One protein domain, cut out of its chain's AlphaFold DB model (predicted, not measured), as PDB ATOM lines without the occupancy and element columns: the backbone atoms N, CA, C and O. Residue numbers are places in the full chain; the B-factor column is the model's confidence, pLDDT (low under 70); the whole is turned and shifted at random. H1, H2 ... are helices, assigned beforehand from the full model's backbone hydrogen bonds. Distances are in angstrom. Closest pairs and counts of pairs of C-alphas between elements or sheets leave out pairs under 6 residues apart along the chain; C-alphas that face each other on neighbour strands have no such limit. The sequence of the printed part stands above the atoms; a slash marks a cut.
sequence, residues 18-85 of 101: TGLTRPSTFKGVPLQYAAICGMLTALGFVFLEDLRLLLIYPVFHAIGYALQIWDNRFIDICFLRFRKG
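What this domain is: This is residues 18 to 85 of the 101 residues of the protein "Type IV secretory pathway, VirB3 component" of Bartonella apis (UniProt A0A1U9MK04). A long helical hairpin, H2 and H3 side by side, makes the body, and H4 turns off beyond the end of H3 as a crosswise arm whose outer part, residues 80 to 83, sticks out with residues 84 and 85. The small helix H1 lies beyond the same end of the hairpin, at the far end of the link to H2. The printed part has 68 residues with four named helices, H1, H2, H3, H4 along the chain, and no named strand; its class is all helix. It is only just loose, close to compact, with a radius of gyration of the C-alphas of 13.5 A, and only just elongated, spanning 43 by 28 by 20 A.

How they stand to each other: H3, residues 51 to 70, touches H2, residues 31 to 48, at a shallow tilt of 23 degrees, opposite ways; their closest C-alphas, those of Phe 45 and Leu 53, are 5.6 A apart. H4, residues 74 to 83, and H3 touch only at the corner, and only just, with 3 pairs of C-alphas within 8 A. H3 does so with residues 67 to 68 alone, the closest C-alphas being those of Gln 68 and Phe 74, 6.6 A apart; the two helices are about perpendicular at 75 degrees. H2 and H4 are close but not clearly touching, with the C-alphas of Tyr 33 and Ile 75 closest at 7.1 A. H1, residues 18 to 21, is apart from H2, H3 and H4. Every O i to N i+4 pair is within hydrogen-bond range in H2 and H4, and 10 of 16 are in H3; H1 is too short for such a pair.

Where its parts are: H3 is 31.8 A long, H2 25.7 A, H4 14.3 A and H1 5.2 A from first to last C-alpha. C-alpha 18 is at (-23.582, 33.304, 83.387), C-alpha 51 at (-21.261, 68.524, 62.878) and C-alpha 83 at (-41.719, 52.081, 82.272).

The domain as a whole: The C-alphas farthest apart, those of Thr 18 and Glu 49, are 43.7 A apart. The printed part has no cut and no long link. Residue 85 alone has a pLDDT under 70.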
ATOM      1  N   THR A  18     -23.811  31.888  83.053       82.50
ATOM      2  CA  THR A  18     -23.582  33.304  83.387       82.50
ATOM      3  C   THR A  18     -23.507  34.172  82.127       82.50
ATOM      4  O   THR A  18     -24.095  35.251  82.074       82.50
ATOM      5  N   GLY A  19     -22.841  33.698  81.072       80.06
ATOM      6  CA  GLY A  19     -22.753  34.392  79.786       80.06
ATOM      7  C   GLY A  19     -24.101  34.520  79.074       80.06
ATOM      8  O   GLY A  19     -24.387  35.571  78.507       80.06
ATOM      9  N   LEU A  20     -24.948  33.490  79.157       83.75
ATOM     10  CA  LEU A  20     -26.303  33.468  78.591       83.75
ATOM     11  C   LEU A  20     -27.283  34.392  79.325       83.75
ATOM     12  O   LEU A  20     -28.244  34.864  78.725       83.75
ATOM     13  N   THR A  21     -27.057  34.647  80.616       82.81
ATOM     14  CA  THR A  21     -27.941  35.482  81.447       82.81
ATOM     15  C   THR A  21     -27.462  36.925  81.597       82.81
ATOM     16  O   THR A  21     -28.226  37.776  82.068       82.81
ATOM     17  N   ARG A  22     -26.226  37.239  81.179       79.19
ATOM     18  CA  ARG A  22     -25.742  38.622  81.170       79.19
ATOM     19  C   ARG A  22     -26.463  39.435  80.082       79.19
ATOM     20  O   ARG A  22     -26.672  38.936  78.976       79.19
ATOM     21  N   PRO A  23     -26.797  40.705  80.348       79.44
ATOM     22  CA  PRO A  23     -27.358  41.580  79.327       79.44
ATOM     23  C   PRO A  23     -26.373  41.774  78.163       79.44
ATOM     24  O   PRO A  23     -25.157  41.821  78.351       79.44
ATOM     25  N   SER A  24     -26.895  41.895  76.941       84.94
ATOM     26  CA  SER A  24     -26.069  42.116  75.748       84.94
ATOM     27  C   SER A  24     -25.392  43.493  75.795       84.94
ATOM     28  O   SER A  24     -26.060  44.531  75.824       84.94
ATOM     29  N   THR A  25     -24.058  43.504  75.805       88.25
ATOM     30  CA  THR A  25     -23.225  44.713  75.892       88.25
ATOM     31  C   THR A  25     -22.492  44.990  74.581       88.25
ATOM     32  O   THR A  25     -21.880  44.087  74.013       88.25
ATOM     33  N   PHE A  26     -22.449  46.251  74.162       85.75
ATOM     34  CA  PHE A  26     -21.633  46.762  73.063       85.75
ATOM     35  C   PHE A  26     -20.557  47.707  73.610       85.75
ATOM     36  O   PHE A  26     -20.877  48.699  74.262       85.75
ATOM     37  N   LYS A  27     -19.276  47.389  73.369       85.88
ATOM     38  CA  LYS A  27     -18.111  48.164  73.854       85.88
ATOM     39  C   LYS A  27     -18.147  48.492  75.362       85.88
ATOM     40  O   LYS A  27     -17.702  49.547  75.789       85.88
ATOM     41  N   GLY A  28     -18.663  47.564  76.169       84.69
ATOM     42  CA  GLY A  28     -18.724  47.712  77.626       84.69
ATOM     43  C   GLY A  28     -19.959  48.442  78.159       84.69
ATOM     44  O   GLY A  28     -20.046  48.631  79.363       84.69
ATOM     45  N   VAL A  29     -20.922  48.811  77.309       89.00
ATOM     46  CA  VAL A  29     -22.190  49.443  77.719       89.00
ATOM     47  C   VAL A  29     -23.378  48.633  77.169       89.00
ATOM     48  O   VAL A  29     -23.230  48.018  76.112       89.00
ATOM     49  N   PRO A  30     -24.556  48.574  77.820       90.06
ATOM     50  CA  PRO A  30     -25.705  47.830  77.313       90.06
ATOM     51  C   PRO A  30     -26.109  48.307  75.918       90.06
ATOM     52  O   PRO A  30     -26.139  49.511  75.647       90.06
ATOM     53  N   LEU A  31     -26.453  47.367  75.035       89.38
ATOM     54  CA  LEU A  31     -26.760  47.665  73.632       89.38
ATOM     55  C   LEU A  31     -27.862  48.729  73.492       89.38
ATOM     56  O   LEU A  31     -27.756  49.627  72.660       89.38
ATOM     57  N   GLN A  32     -28.884  48.667  74.352       89.06
ATOM     58  CA  GLN A  32     -29.991  49.625  74.351       89.06
ATOM     59  C   GLN A  32     -29.528  51.057  74.647       89.06
ATOM     60  O   GLN A  32     -29.965  51.998  73.990       89.06
ATOM     61  N   TYR A  33     -28.596  51.234  75.586       91.00
ATOM     62  CA  TYR A  33     -28.050  52.549  75.908       91.00
ATOM     63  C   TYR A  33     -27.196  53.107  74.769       91.00
ATOM     64  O   TYR A  33     -27.337  54.275  74.402       91.00
ATOM     65  N   ALA A  34     -26.332  52.272  74.181       92.06
ATOM     66  CA  ALA A  34     -25.504  52.675  73.048       92.06
ATOM     67  C   ALA A  34     -26.364  53.106  71.848       92.06
ATOM     68  O   ALA A  34     -26.051  54.108  71.202       92.06
ATOM     69  N   ALA A  35     -27.472  52.396  71.601       92.69
ATOM     70  CA  ALA A  35     -28.448  52.746  70.576       92.69
ATOM     71  C   ALA A  35     -29.130  54.091  70.862       92.69
ATOM     72  O   ALA A  35     -29.183  54.935  69.971       92.69
ATOM     73  N   ILE A  36     -29.585  54.342  72.097       92.94
ATOM     74  CA  ILE A  36     -30.192  55.632  72.466       92.94
ATOM     75  C   ILE A  36     -29.197  56.780  72.326       92.94
ATOM     76  O   ILE A  36     -29.543  57.801  71.742       92.94
ATOM     77  N   CYS A  37     -27.965  56.627  72.811       93.88
ATOM     78  CA  CYS A  37     -26.954  57.677  72.684       93.88
ATOM     79  C   CYS A  37     -26.644  57.981  71.215       93.88
ATOM     80  O   CYS A  37     -26.545  59.146  70.835       93.88
ATOM     81  N   GLY A  38     -26.531  56.941  70.383       93.81
ATOM     82  CA  GLY A  38     -26.323  57.093  68.944       93.81
ATOM     83  C   GLY A  38     -27.499  57.802  68.281       93.81
ATOM     84  O   GLY A  38     -27.300  58.759  67.541       93.81
ATOM     85  N   MET A  39     -28.724  57.391  68.614       95.50
ATOM     86  CA  MET A  39     -29.944  57.965  68.057       95.50
ATOM     87  C   MET A  39     -30.150  59.420  68.485       95.50
ATOM     88  O   MET A  39     -30.436  60.253  67.636       95.50
ATOM     89  N   LEU A  40     -29.943  59.756  69.761       94.62
ATOM     90  CA  LEU A  40     -30.025  61.134  70.258       94.62
ATOM     91  C   LEU A  40     -28.963  62.033  69.629       94.62
ATOM     92  O   LEU A  40     -29.261  63.173  69.287       94.62
ATOM     93  N   THR A  41     -27.746  61.522  69.438       95.25
ATOM     94  CA  THR A  41     -26.683  62.299  68.789       95.25
ATOM     95  C   THR A  41     -26.993  62.527  67.310       95.25
ATOM     96  O   THR A  41     -26.847  63.645  66.824       95.25
ATOM     97  N   ALA A  42     -27.473  61.499  66.605       94.31
ATOM     98  CA  ALA A  42     -27.884  61.611  65.209       94.31
ATOM     99  C   ALA A  42     -29.079  62.562  65.038       94.31
ATOM    100  O   ALA A  42     -29.059  63.413  64.154       94.31
ATOM    101  N   LEU A  43     -30.089  62.468  65.911       95.69
ATOM    102  CA  LEU A  43     -31.222  63.394  65.941       95.69
ATOM    103  C   LEU A  43     -30.742  64.826  66.183       95.69
ATOM    104  O   LEU A  43     -31.088  65.712  65.413       95.69
ATOM    105  N   GLY A  44     -29.911  65.053  67.204       94.62
ATOM    106  CA  GLY A  44     -29.351  66.374  67.491       94.62
ATOM    107  C   GLY A  44     -28.595  66.955  66.298       94.62
ATOM    108  O   GLY A  44     -28.834  68.101  65.932       94.62
ATOM    109  N   PHE A  45     -27.747  66.149  65.653       95.50
ATOM    110  CA  PHE A  45     -27.024  66.538  64.443       95.50
ATOM    111  C   PHE A  45     -27.966  66.968  63.310       95.50
ATOM    112  O   PHE A  45     -27.742  68.013  62.715       95.50
ATOM    113  N   VAL A  46     -29.030  66.206  63.037       94.94
ATOM    114  CA  VAL A  46     -29.997  66.541  61.976       94.94
ATOM    115  C   VAL A  46     -30.817  67.784  62.325       94.94
ATOM    116  O   VAL A  46     -31.073  68.603  61.454       94.94
ATOM    117  N   PHE A  47     -31.225  67.945  63.585       96.38
ATOM    118  CA  PHE A  47     -32.067  69.072  64.006       96.38
ATOM    119  C   PHE A  47     -31.329  70.410  64.059       96.38
ATOM    120  O   PHE A  47     -31.937  71.448  63.817       96.38
ATOM    121  N   LEU A  48     -30.055  70.396  64.444       95.19
ATOM    122  CA  LEU A  48     -29.250  71.606  64.636       95.19
ATOM    123  C   LEU A  48     -28.258  71.843  63.491       95.19
ATOM    124  O   LEU A  48     -27.614  72.886  63.468       95.19
ATOM    125  N   GLU A  49     -28.111  70.873  62.584       93.12
ATOM    126  CA  GLU A  49     -27.210  70.896  61.422       93.12
ATOM    127  C   GLU A  49     -25.732  71.175  61.773       93.12
ATOM    128  O   GLU A  49     -24.933  71.573  60.926       93.12
ATOM    129  N   ASP A  50     -25.332  70.931  63.027       92.81
ATOM    130  CA  ASP A  50     -23.972  71.168  63.515       92.81
ATOM    131  C   ASP A  50     -23.196  69.855  63.675       92.81
ATOM    132  O   ASP A  50     -23.462  69.042  64.564       92.81
ATOM    133  N   LEU A  51     -22.158  69.682  62.850       92.19
ATOM    134  CA  LEU A  51     -21.261  68.524  62.878       92.19
ATOM    135  C   LEU A  51     -20.582  68.317  64.242       92.19
ATOM    136  O   LEU A  51     -20.252  67.186  64.607       92.19
ATOM    137  N   ARG A  52     -20.397  69.380  65.032       92.25
ATOM    138  CA  ARG A  52     -19.786  69.306  66.369       92.25
ATOM    139  C   ARG A  52     -20.609  68.460  67.331       92.25
ATOM    140  O   ARG A  52     -20.048  67.892  68.262       92.25
ATOM    141  N   LEU A  53     -21.910  68.308  67.095       91.12
ATOM    142  CA  LEU A  53     -22.776  67.472  67.924       91.12
ATOM    143  C   LEU A  53     -22.379  65.998  67.870       91.12
ATOM    144  O   LEU A  53     -22.592  65.272  68.834       91.12
ATOM    145  N   LEU A  54     -21.709  65.558  66.806       90.31
ATOM    146  CA  LEU A  54     -21.227  64.185  66.683       90.31
ATOM    147  C   LEU A  54     -20.149  63.854  67.738       90.31
ATOM    148  O   LEU A  54     -20.083  62.723  68.220       90.31
ATOM    149  N   LEU A  55     -19.375  64.852  68.192       92.38
ATOM    150  CA  LEU A  55     -18.410  64.712  69.298       92.38
ATOM    151  C   LEU A  55     -19.075  64.493  70.661       92.38
ATOM    152  O   LEU A  55     -18.407  64.070  71.603       92.38
ATOM    153  N   ILE A  56     -20.377  64.737  70.787       93.31
ATOM    154  CA  ILE A  56     -21.104  64.515  72.037       93.31
ATOM    155  C   ILE A  56     -21.355  63.016  72.266       93.31
ATOM    156  O   ILE A  56     -21.390  62.566  73.414       93.31
ATOM    157  N   TYR A  57     -21.442  62.213  71.200       94.00
ATOM    158  CA  TYR A  57     -21.626  60.763  71.309       94.00
ATOM    159  C   TYR A  57     -20.599  60.076  72.227       94.00
ATOM    160  O   TYR A  57     -21.022  59.405  73.172       94.00
ATOM    161  N   PRO A  58     -19.271  60.212  72.013       94.19
ATOM    162  CA  PRO A  58     -18.287  59.567  72.880       94.19
ATOM    163  C   PRO A  58     -18.362  60.064  74.326       94.19
ATOM    164  O   PRO A  58     -18.112  59.275  75.233       94.19
ATOM    165  N   VAL A  59     -18.755  61.321  74.562       94.00
ATOM    166  CA  VAL A  59     -18.938  61.862  75.918       94.00
ATOM    167  C   VAL A  59     -20.085  61.148  76.629       94.00
ATOM    168  O   VAL A  59     -19.893  60.623  77.725       94.00
ATOM    169  N   PHE A  60     -21.259  61.047  75.998       93.44
ATOM    170  CA  PHE A  60     -22.372  60.291  76.578       93.44
ATOM    171  C   PHE A  60     -22.033  58.810  76.737       93.44
ATOM    172  O   PHE A  60     -22.310  58.226  77.781       93.44
ATOM    173  N   HIS A  61     -21.364  58.206  75.754       93.19
ATOM    174  CA  HIS A  61     -20.962  56.806  75.841       93.19
ATOM    175  C   HIS A  61     -19.996  56.550  77.009       93.19
ATOM    176  O   HIS A  61     -20.155  55.560  77.720       93.19
ATOM    177  N   ALA A  62     -19.045  57.457  77.256       93.38
ATOM    178  CA  ALA A  62     -18.122  57.371  78.385       93.38
ATOM    179  C   ALA A  62     -18.841  57.478  79.739       93.38
ATOM    180  O   ALA A  62     -18.501  56.748  80.670       93.38
ATOM    181  N   ILE A  63     -19.868  58.328  79.848       92.38
ATOM    182  CA  ILE A  63     -20.702  58.412  81.057       92.38
ATOM    183  C   ILE A  63     -21.436  57.087  81.289       92.38
ATOM    184  O   ILE A  63     -21.410  56.555  82.397       92.38
ATOM    185  N   GLY A  64     -22.046  56.521  80.244       89.00
ATOM    186  CA  GLY A  64     -22.688  55.208  80.326       89.00
ATOM    187  C   GLY A  64     -21.724  54.101  80.739       89.00
ATOM    188  O   GLY A  64     -22.070  53.264  81.566       89.00
ATOM    189  N   TYR A  65     -20.498  54.134  80.219       91.00
ATOM    190  CA  TYR A  65     -19.439  53.204  80.599       91.00
ATOM    191  C   TYR A  65     -19.054  53.333  82.078       91.00
ATOM    192  O   TYR A  65     -18.988  52.328  82.781       91.00
ATOM    193  N   ALA A  66     -18.882  54.557  82.584       92.44
ATOM    194  CA  ALA A  66     -18.584  54.791  83.997       92.44
ATOM    195  C   ALA A  66     -19.711  54.299  84.924       92.44
ATOM    196  O   ALA A  66     -19.441  53.683  85.954       92.44
ATOM    197  N   LEU A  67     -20.974  54.516  84.543       88.31
ATOM    198  CA  LEU A  67     -22.135  54.016  85.290       88.31
ATOM    199  C   LEU A  67     -22.198  52.484  85.299       88.31
ATOM    200  O   LEU A  67     -22.551  51.889  86.315       88.31
ATOM    201  N   GLN A  68     -21.812  51.844  84.195       85.94
ATOM    202  CA  GLN A  68     -21.800  50.388  84.071       85.94
ATOM    203  C   GLN A  68     -20.741  49.727  84.968       85.94
ATOM    204  O   GLN A  68     -20.974  48.635  85.481       85.94
ATOM    205  N   ILE A  69     -19.596  50.387  85.186       87.88
ATOM    206  CA  ILE A  69     -18.571  49.919  86.138       87.88
ATOM    207  C   ILE A  69     -19.141  49.854  87.558       87.88
ATOM    208  O   ILE A  69     -18.770  48.971  88.328       87.88
ATOM    209  N   TRP A  70     -20.038  50.781  87.905       86.44
ATOM    210  CA  TRP A  70     -20.677  50.803  89.217       86.44
ATOM    211  C   TRP A  70     -21.736  49.705  89.368       86.44
ATOM    212  O   TRP A  70     -21.718  48.974  90.357       86.44
ATOM    213  N   ASP A  71     -22.631  49.562  88.387       83.75
ATOM    214  CA  ASP A  71     -23.622  48.484  88.349       83.75
ATOM    215  C   ASP A  71     -23.960  48.097  86.899       83.75
ATOM    216  O   ASP A  71     -24.459  48.899  86.105       83.75
ATOM    217  N   ASN A  72     -23.762  46.815  86.575       81.06
ATOM    218  CA  ASN A  72     -24.042  46.251  85.255       81.06
ATOM    219  C   ASN A  72     -25.520  46.329  84.829       81.06
ATOM    220  O   ASN A  72     -25.831  46.165  83.646       81.06
ATOM    221  N   ARG A  73     -26.448  46.534  85.764       83.75
ATOM    222  CA  ARG A  73     -27.892  46.624  85.505       83.75
ATOM    223  C   ARG A  73     -28.454  48.024  85.712       83.75
ATOM    224  O   ARG A  73     -29.669  48.196  85.621       83.75
ATOM    225  N   PHE A  74     -27.609  49.030  85.932       84.88
ATOM    226  CA  PHE A  74     -28.055  50.398  86.199       84.88
ATOM    227  C   PHE A  74     -29.037  50.914  85.138       84.88
ATOM    228  O   PHE A  74     -30.125  51.396  85.454       84.88
ATOM    229  N   ILE A  75     -28.683  50.739  83.862       84.25
ATOM    230  CA  ILE A  75     -29.500  51.172  82.726       84.25
ATOM    231  C   ILE A  75     -30.855  50.456  82.694       84.25
ATOM    232  O   ILE A  75     -31.885  51.111  82.529       84.25
ATOM    233  N   ASP A  76     -30.878  49.138  82.896       83.69
ATOM    234  CA  ASP A  76     -32.116  48.351  82.899       83.69
ATOM    235  C   ASP A  76     -33.054  48.802  84.025       83.69
ATOM    236  O   ASP A  76     -34.266  48.907  83.832       83.69
ATOM    237  N   ILE A  77     -32.496  49.136  85.193       84.12
ATOM    238  CA  ILE A  77     -33.249  49.675  86.331       84.12
ATOM    239  C   ILE A  77     -33.816  51.057  85.989       84.12
ATOM    240  O   ILE A  77     -34.987  51.323  86.278       84.12
ATOM    241  N   CYS A  78     -33.039  51.929  85.339       84.88
ATOM    242  CA  CYS A  78     -33.528  53.220  84.857       84.88
ATOM    243  C   CYS A  78     -34.694  53.045  83.877       84.88
ATOM    244  O   CYS A  78     -35.738  53.673  84.059       84.88
ATOM    245  N   PHE A  79     -34.573  52.160  82.886       84.25
ATOM    246  CA  PHE A  79     -35.669  51.861  81.959       84.25
ATOM    247  C   PHE A  79     -36.891  51.291  82.664       84.25
ATOM    248  O   PHE A  79     -38.015  51.710  82.385       84.25
ATOM    249  N   LEU A  80     -36.695  50.361  83.599       85.06
ATOM    250  CA  LEU A  80     -37.787  49.781  84.371       85.06
ATOM    251  C   LEU A  80     -38.519  50.860  85.172       85.06
ATOM    252  O   LEU A  80     -39.748  50.856  85.226       85.06
ATOM    253  N   ARG A  81     -37.774  51.808  85.743       83.06
ATOM    254  CA  ARG A  81     -38.307  52.970  86.457       83.06
ATOM    255  C   ARG A  81     -39.075  53.912  85.532       83.06
ATOM    256  O   ARG A  81     -40.150  54.366  85.910       83.06
ATOM    257  N   PHE A  82     -38.580  54.169  84.322       83.38
ATOM    258  CA  PHE A  82     -39.324  54.936  83.320       83.38
ATOM    259  C   PHE A  82     -40.607  54.215  82.881       83.38
ATOM    260  O   PHE A  82     -41.640  54.860  82.727       83.38
ATOM    261  N   ARG A  83     -40.577  52.883  82.740       81.81
ATOM    262  CA  ARG A  83     -41.719  52.081  82.272       81.81
ATOM    263  C   ARG A  83     -42.800  51.870  83.329       81.81
ATOM    264  O   ARG A  83     -43.977  51.971  83.007       81.81
ATOM    265  N   LYS A  84     -42.428  51.557  84.575       77.62
ATOM    266  CA  LYS A  84     -43.385  51.385  85.688       77.62
ATOM    267  C   LYS A  84     -43.971  52.723  86.173       77.62
ATOM    268  O   LYS A  84     -44.874  52.725  87.003       77.62
ATOM    269  N   GLY A  85     -43.490  53.843  85.630       68.94
ATOM    270  CA  GLY A  85     -43.849  55.183  86.064       68.94
ATOM    271  C   GLY A  85     -43.080  55.599  87.316       68.94
ATOM    272  O   GLY A  85     -42.616  54.782  88.115       68.94
TER     273      GLY A  85